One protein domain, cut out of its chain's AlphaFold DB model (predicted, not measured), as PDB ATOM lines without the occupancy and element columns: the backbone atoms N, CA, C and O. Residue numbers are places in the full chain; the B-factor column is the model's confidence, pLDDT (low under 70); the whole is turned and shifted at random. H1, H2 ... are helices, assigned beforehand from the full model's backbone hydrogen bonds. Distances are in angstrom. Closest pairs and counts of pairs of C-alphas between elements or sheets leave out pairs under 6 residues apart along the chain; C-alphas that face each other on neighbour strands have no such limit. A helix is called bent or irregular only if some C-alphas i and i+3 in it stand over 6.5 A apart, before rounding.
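What this domain is: This is residues 4 to 56 of the 136 residues of the protein "RNA polymerase sigma-70 factor ECF subfamily" of Bacteroidetes bacterium (UniProt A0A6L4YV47). One long helix, H2, runs slantwise through a flat, loose zigzag of three helices; the short helix H1 lies to one side of its first half, and H3 lies to its other side, separated from it by a gap. After H2 the chain turns round in a free-standing loop, residues 39 to 43, and H3 runs back in roughly the reverse direction of H2. The printed part has 53 residues with three named helices, in the order H1, H2, H3, and no named strand; the class is all helix. The whole is loose, with a radius of gyration of the C-alphas of 12.5 A, and its C-alphas span 34 by 26 by 14 A.

Where its parts are: H2, the longest helix, holds residues 19 to 38 and measures 28.4 A from C-alpha 19 at (218.656, 155.412, 132.083) to C-alpha 38 at (194.630, 142.833, 140.345). H1 holds residues 4 to 11 and begins with C-alpha 4 at (206.212, 149.895, 127.382); its first and last C-alphas are 10.9 A apart. H3 holds residues 46 to 54, is 13.8 A from first to last C-alpha, and ends with C-alpha 54 at (216.592, 150.588, 150.204). H3 is neither bent nor irregular, but only just: C-alphas 49 and 52 are 6.4 A apart.

How they stand to each other: H2 touches H1 with its residues 23 to 26 alone. H1 and H2 only just touch, with 3 pairs of C-alphas within 8 A. Their closest C-alphas are those of Leu 7 and Val 26, 7.2 A apart. They run opposite ways at a steep tilt of 51 degrees, and their centres are 11.3 A apart. H3 touches no helix: H2 and H3 are apart, and H1 and H3 are apart. In H2 every backbone O i to N i+4 pair is within hydrogen-bond range; in H1 2 of 4 are, and in H3 0 of 5, beside 1 of 6 O i to N i+3 pairs within range.

The domain as a whole: The two C-alphas farthest apart are those of His 17 and Lys 40, at 35.3 A, and the first and last printed C-alphas, of Phe 4 and Met 56, are 24.4 A apart. The links from H1 to H2 and from H2 to H3 are both short, each with 7 residues. Residues 37 to 43 stand free, of which 37 and 38 belong to H2. The printed part has no cut. The mean pLDDT of the printed part is 71.3; residues 39 to 56 are under 70, and the mean over H3 is 48.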
ATOM      1  N   PHE A   4     205.584 149.269 128.550       84.19
ATOM      2  CA  PHE A   4     206.212 149.895 127.382       84.19
ATOM      3  C   PHE A   4     205.493 151.160 126.905       84.19
ATOM      4  O   PHE A   4     206.147 152.142 126.567       84.19
ATOM      5  N   GLU A   5     204.162 151.182 126.934       83.69
ATOM      6  CA  GLU A   5     203.375 152.352 126.524       83.69
ATOM      7  C   GLU A   5     203.549 153.512 127.522       83.69
ATOM      8  O   GLU A   5     203.626 154.677 127.129       83.69
ATOM      9  N   SER A   6     203.692 153.194 128.815       79.44
ATOM     10  CA  SER A   6     203.921 154.183 129.880       79.44
ATOM     11  C   SER A   6     205.345 154.762 129.896       79.44
ATOM     12  O   SER A   6     205.562 155.879 130.374       79.44
ATOM     13  N   LEU A   7     206.321 154.043 129.331       85.50
ATOM     14  CA  LEU A   7     207.710 154.501 129.268       85.50
ATOM     15  C   LEU A   7     207.868 155.713 128.351       85.50
ATOM     16  O   LEU A   7     208.532 156.674 128.728       85.50
ATOM     17  N   PHE A   8     207.223 155.717 127.182       84.81
ATOM     18  CA  PHE A   8     207.337 156.821 126.221       84.81
ATOM     19  C   PHE A   8     206.738 158.133 126.730       84.81
ATOM     20  O   PHE A   8     207.243 159.209 126.409       84.81
ATOM     21  N   SER A   9     205.673 158.063 127.527       82.94
ATOM     22  CA  SER A   9     205.094 159.252 128.156       82.94
ATOM     23  C   SER A   9     205.952 159.747 129.321       82.94
ATOM     24  O   SER A   9     206.090 160.954 129.498       82.94
ATOM     25  N   SER A  10     206.580 158.837 130.069       79.69
ATOM     26  CA  SER A  10     207.497 159.171 131.165       79.69
ATOM     27  C   SER A  10     208.823 159.753 130.659       79.69
ATOM     28  O   SER A  10     209.323 160.711 131.238       79.69
ATOM     29  N   LEU A  11     209.344 159.256 129.531       84.75
ATOM     30  CA  LEU A  11     210.551 159.767 128.864       84.75
ATOM     31  C   LEU A  11     210.468 161.258 128.526       84.75
ATOM     32  O   LEU A  11     211.471 161.956 128.566       84.75
ATOM     33  N   LYS A  12     209.272 161.751 128.192       86.00
ATOM     34  CA  LYS A  12     209.051 163.160 127.835       86.00
ATOM     35  C   LYS A  12     208.960 164.093 129.047       86.00
ATOM     36  O   LYS A  12     208.935 165.303 128.862       86.00
ATOM     37  N   LYS A  13     208.833 163.546 130.260       82.88
ATOM     38  CA  LYS A  13     208.568 164.311 131.490       82.88
ATOM     39  C   LYS A  13     209.806 164.535 132.347       82.88
ATOM     40  O   LYS A  13     209.822 165.483 133.123       82.88
ATOM     41  N   TYR A  14     210.802 163.662 132.240       78.75
ATOM     42  CA  TYR A  14     211.969 163.667 133.113       78.75
ATOM     43  C   TYR A  14     213.251 163.823 132.310       78.75
ATOM     44  O   TYR A  14     213.421 163.198 131.264       78.75
ATOM     45  N   GLU A  15     214.181 164.604 132.845       83.38
ATOM     46  CA  GLU A  15     215.557 164.626 132.368       83.38
ATOM     47  C   GLU A  15     216.321 163.437 132.968       83.38
ATOM     48  O   GLU A  15     216.563 163.353 134.176       83.38
ATOM     49  N   ILE A  16     216.659 162.465 132.121       84.56
ATOM     50  CA  ILE A  16     217.189 161.173 132.562       84.56
ATOM     51  C   ILE A  16     218.714 161.188 132.510       84.56
ATOM     52  O   ILE A  16     219.312 161.093 131.443       84.56
ATOM     53  N   HIS A  17     219.334 161.225 133.686       82.00
ATOM     54  CA  HIS A  17     220.790 161.191 133.837       82.00
ATOM     55  C   HIS A  17     221.347 159.756 133.874       82.00
ATOM     56  O   HIS A  17     222.432 159.489 133.366       82.00
ATOM     57  N   ASN A  18     220.591 158.808 134.441       82.56
ATOM     58  CA  ASN A  18     220.921 157.381 134.441       82.56
ATOM     59  C   ASN A  18     219.713 156.568 133.970       82.56
ATOM     60  O   ASN A  18     218.765 156.332 134.723       82.56
ATOM     61  N   PHE A  19     219.762 156.126 132.712       83.00
ATOM     62  CA  PHE A  19     218.656 155.412 132.083       83.00
ATOM     63  C   PHE A  19     218.333 154.079 132.765       83.00
ATOM     64  O   PHE A  19     217.159 153.750 132.902       83.00
ATOM     65  N   LYS A  20     219.341 153.328 133.233       79.44
ATOM     66  CA  LYS A  20     219.135 152.009 133.855       79.44
ATOM     67  C   LYS A  20     218.334 152.136 135.151       79.44
ATOM     68  O   LYS A  20     217.322 151.456 135.308       79.44
ATOM     69  N   SER A  21     218.764 153.023 136.049       79.06
ATOM     70  CA  SER A  21     218.088 153.238 137.333       79.06
ATOM     71  C   SER A  21     216.690 153.821 137.139       79.06
ATOM     72  O   SER A  21     215.734 153.344 137.741       79.06
ATOM     73  N   TRP A  22     216.550 154.800 136.240       85.00
ATOM     74  CA  TRP A  22     215.252 155.391 135.915       85.00
ATOM     75  C   TRP A  22     214.267 154.356 135.350       85.00
ATOM     76  O   TRP A  22     213.135 154.258 135.823       85.00
ATOM     77  N   LEU A  23     214.707 153.546 134.381       84.50
ATOM     78  CA  LEU A  23     213.883 152.509 133.761       84.50
ATOM     79  C   LEU A  23     213.394 151.504 134.805       84.50
ATOM     80  O   LEU A  23     212.216 151.151 134.810       84.50
ATOM     81  N   TYR A  24     214.281 151.074 135.705       82.81
ATOM     82  CA  TYR A  24     213.913 150.171 136.788       82.81
ATOM     83  C   TYR A  24     212.800 150.751 137.666       82.81
ATOM     84  O   TYR A  24     211.801 150.074 137.898       82.81
ATOM     85  N   THR A  25     212.930 152.010 138.096       80.88
ATOM     86  CA  THR A  25     211.918 152.684 138.923       80.88
ATOM     87  C   THR A  25     210.562 152.739 138.226       80.88
ATOM     88  O   THR A  25     209.545 152.386 138.826       80.88
ATOM     89  N   VAL A  26     210.532 153.131 136.948       82.44
ATOM     90  CA  VAL A  26     209.279 153.236 136.186       82.44
ATOM     91  C   VAL A  26     208.625 151.867 136.006       82.44
ATOM     92  O   VAL A  26     207.427 151.722 136.246       82.44
ATOM     93  N   VAL A  27     209.406 150.848 135.635       85.69
ATOM     94  CA  VAL A  27     208.894 149.482 135.454       85.69
ATOM     95  C   VAL A  27     208.380 148.919 136.775       85.69
ATOM     96  O   VAL A  27     207.275 148.385 136.823       85.69
ATOM     97  N   ARG A  28     209.138 149.081 137.863       81.81
ATOM     98  CA  ARG A  28     208.753 148.602 139.193       81.81
ATOM     99  C   ARG A  28     207.453 149.247 139.673       81.81
ATOM    100  O   ARG A  28     206.577 148.535 140.153       81.81
ATOM    101  N   SER A  29     207.319 150.566 139.518       79.88
ATOM    102  CA  SER A  29     206.102 151.299 139.887       79.88
ATOM    103  C   SER A  29     204.894 150.845 139.062       79.88
ATOM    104  O   SER A  29     203.831 150.576 139.619       79.88
ATOM    105  N   HIS A  30     205.068 150.661 137.747       84.62
ATOM    106  CA  HIS A  30     204.013 150.141 136.871       84.62
ATOM    107  C   HIS A  30     203.572 148.729 137.277       84.62
ATOM    108  O   HIS A  30     202.377 148.475 137.412       84.62
ATOM    109  N   CYS A  31     204.521 147.829 137.554       83.69
ATOM    110  CA  CYS A  31     204.217 146.482 138.031       83.69
ATOM    111  C   CYS A  31     203.503 146.498 139.390       83.69
ATOM    112  O   CYS A  31     202.545 145.751 139.575       83.69
ATOM    113  N   ALA A  32     203.925 147.357 140.324       80.62
ATOM    114  CA  ALA A  32     203.255 147.511 141.614       80.62
ATOM    115  C   ALA A  32     201.806 147.987 141.439       80.62
ATOM    116  O   ALA A  32     200.897 147.410 142.035       80.62
ATOM    117  N   GLN A  33     201.572 148.969 140.562       79.12
ATOM    118  CA  GLN A  33     200.224 149.429 140.239       79.12
ATOM    119  C   GLN A  33     199.376 148.312 139.625       79.12
ATOM    120  O   GLN A  33     198.264 148.073 140.083       79.12
ATOM    121  N   ALA A  34     199.917 147.572 138.657       83.06
ATOM    122  CA  ALA A  34     199.210 146.459 138.031       83.06
ATOM    123  C   ALA A  34     198.834 145.354 139.039       83.06
ATOM    124  O   ALA A  34     197.759 144.765 138.934       83.06
ATOM    125  N   LEU A  35     199.689 145.086 140.033       80.19
ATOM    126  CA  LEU A  35     199.402 144.130 141.109       80.19
ATOM    127  C   LEU A  35     198.319 144.642 142.072       80.19
ATOM    128  O   LEU A  35     197.454 143.857 142.463       80.19
ATOM    129  N   ARG A  36     198.326 145.939 142.414       74.19
ATOM    130  CA  ARG A  36     197.255 146.587 143.199       74.19
ATOM    131  C   ARG A  36     195.913 146.553 142.468       74.19
ATOM    132  O   ARG A  36     194.883 146.291 143.077       74.19
ATOM    133  N   ASP A  37     195.923 146.759 141.156       75.25
ATOM    134  CA  ASP A  37     194.704 146.706 140.348       75.25
ATOM    135  C   ASP A  37     194.154 145.268 140.249       75.25
ATOM    136  O   ASP A  37     192.943 145.069 140.141       75.25
ATOM    137  N   GLN A  38     195.024 144.249 140.334       71.31
ATOM    138  CA  GLN A  38     194.630 142.833 140.345       71.31
ATOM    139  C   GLN A  38     194.169 142.314 141.715       71.31
ATOM    140  O   GLN A  38     193.342 141.403 141.767       71.31
ATOM    141  N   LYS A  39     194.677 142.858 142.826       60.19
ATOM    142  CA  LYS A  39     194.259 142.487 144.184       60.19
ATOM    143  C   LYS A  39     193.868 143.736 144.962       60.19
ATOM    144  O   LYS A  39     194.726 144.554 145.270       60.19
ATOM    145  N   LYS A  40     192.598 143.824 145.380       56.78
ATOM    146  CA  LYS A  40     192.106 144.795 146.381       56.78
ATOM    147  C   LYS A  40     192.705 144.517 147.778       56.78
ATOM    148  O   LYS A  40     191.956 144.344 148.734       56.78
ATOM    149  N   ASP A  41     194.023 144.387 147.897       54.91
ATOM    150  CA  ASP A  41     194.711 144.046 149.141       54.91
ATOM    151  C   ASP A  41     195.495 145.269 149.670       54.91
ATOM    152  O   ASP A  41     196.473 145.693 149.044       54.91
ATOM    153  N   PRO A  42     195.070 145.867 150.801       56.31
ATOM    154  CA  PRO A  42     195.688 147.063 151.372       56.31
ATOM    155  C   PRO A  42     197.147 146.879 151.828       56.31
ATOM    156  O   PRO A  42     197.833 147.873 152.064       56.31
ATOM    157  N   LEU A  43     197.656 145.645 151.923       57.09
ATOM    158  CA  LEU A  43     199.011 145.359 152.415       57.09
ATOM    159  C   LEU A  43     200.140 145.782 151.455       57.09
ATOM    160  O   LEU A  43     201.274 145.954 151.896       57.09
ATOM    161  N   ILE A  44     199.861 146.000 150.163       55.41
ATOM    162  CA  ILE A  44     200.878 146.404 149.169       55.41
ATOM    163  C   ILE A  44     201.314 147.872 149.356       55.41
ATOM    164  O   ILE A  44     202.428 148.240 148.987       55.41
ATOM    165  N   ILE A  45     200.474 148.707 149.974       52.75
ATOM    166  CA  ILE A  45     200.722 150.150 150.144       52.75
ATOM    167  C   ILE A  45     201.868 150.411 151.143       52.75
ATOM    168  O   ILE A  45     202.677 151.306 150.927       52.75
ATOM    169  N   GLN A  46     202.028 149.574 152.177       51.62
ATOM    170  CA  GLN A  46     203.113 149.709 153.168       51.62
ATOM    171  C   GLN A  46     204.508 149.326 152.642       51.62
ATOM    172  O   GLN A  46     205.519 149.704 153.232       51.62
ATOM    173  N   TRP A  47     204.590 148.575 151.541       53.41
ATOM    174  CA  TRP A  47     205.872 148.167 150.958       53.41
ATOM    175  C   TRP A  47     206.541 149.307 150.179       53.41
ATOM    176  O   TRP A  47     207.744 149.256 149.950       53.41
ATOM    177  N   GLU A  48     205.787 150.326 149.763       49.94
ATOM    178  CA  GLU A  48     206.258 151.407 148.888       49.94
ATOM    179  C   GLU A  48     207.083 152.461 149.655       49.94
ATOM    180  O   GLU A  48     208.118 152.899 149.155       49.94
ATOM    181  N   GLU A  49     206.704 152.790 150.898       51.56
ATOM    182  CA  GLU A  49     207.396 153.799 151.728       51.56
ATOM    183  C   GLU A  49     208.791 153.348 152.194       51.56
ATOM    184  O   GLU A  49     209.717 154.155 152.232       51.56
ATOM    185  N   ASN A  50     208.984 152.053 152.460       48.91
ATOM    186  CA  ASN A  50     210.259 151.526 152.966       48.91
ATOM    187  C   ASN A  50     211.290 151.210 151.863       48.91
ATOM    188  O   ASN A  50     212.468 151.013 152.147       48.91
ATOM    189  N   LEU A  51     210.875 151.142 150.593       45.78
ATOM    190  CA  LEU A  51     211.715 150.622 149.503       45.78
ATOM    191  C   LEU A  51     212.392 151.693 148.650       45.78
ATOM    192  O   LEU A  51     213.405 151.402 148.023       45.78
ATOM    193  N   ILE A  52     211.882 152.928 148.638       46.16
ATOM    194  CA  ILE A  52     212.569 154.052 147.979       46.16
ATOM    195  C   ILE A  52     213.920 154.326 148.667       46.16
ATOM    196  O   ILE A  52     214.882 154.700 147.999       46.16
ATOM    197  N   GLN A  53     214.011 154.057 149.973       43.81
ATOM    198  CA  GLN A  53     215.238 154.177 150.763       43.81
ATOM    199  C   GLN A  53     216.231 153.029 150.491       43.81
ATOM    200  O   GLN A  53     217.413 153.280 150.278       43.81
ATOM    201  N   ASP A  54     215.750 151.785 150.389       42.84
ATOM    202  CA  ASP A  54     216.592 150.588 150.204       42.84
ATOM    203  C   ASP A  54     217.216 150.467 148.792       42.84
ATOM    204  O   ASP A  54     218.219 149.779 148.597       42.84
ATOM    205  N   VAL A  55     216.648 151.143 147.783       44.69
ATOM    206  CA  VAL A  55     217.126 151.096 146.382       44.69
ATOM    207  C   VAL A  55     218.449 151.850 146.179       44.69
ATOM    208  O   VAL A  55     219.158 151.568 145.213       44.69
ATOM    209  N   MET A  56     218.833 152.751 147.090       45.16
ATOM    210  CA  MET A  56     220.160 153.379 147.041       45.16
ATOM    211  C   MET A  56     221.287 152.454 147.534       45.16
ATOM    212  O   MET A  56     222.443 152.725 147.219       45.16
TER     213      MET A  56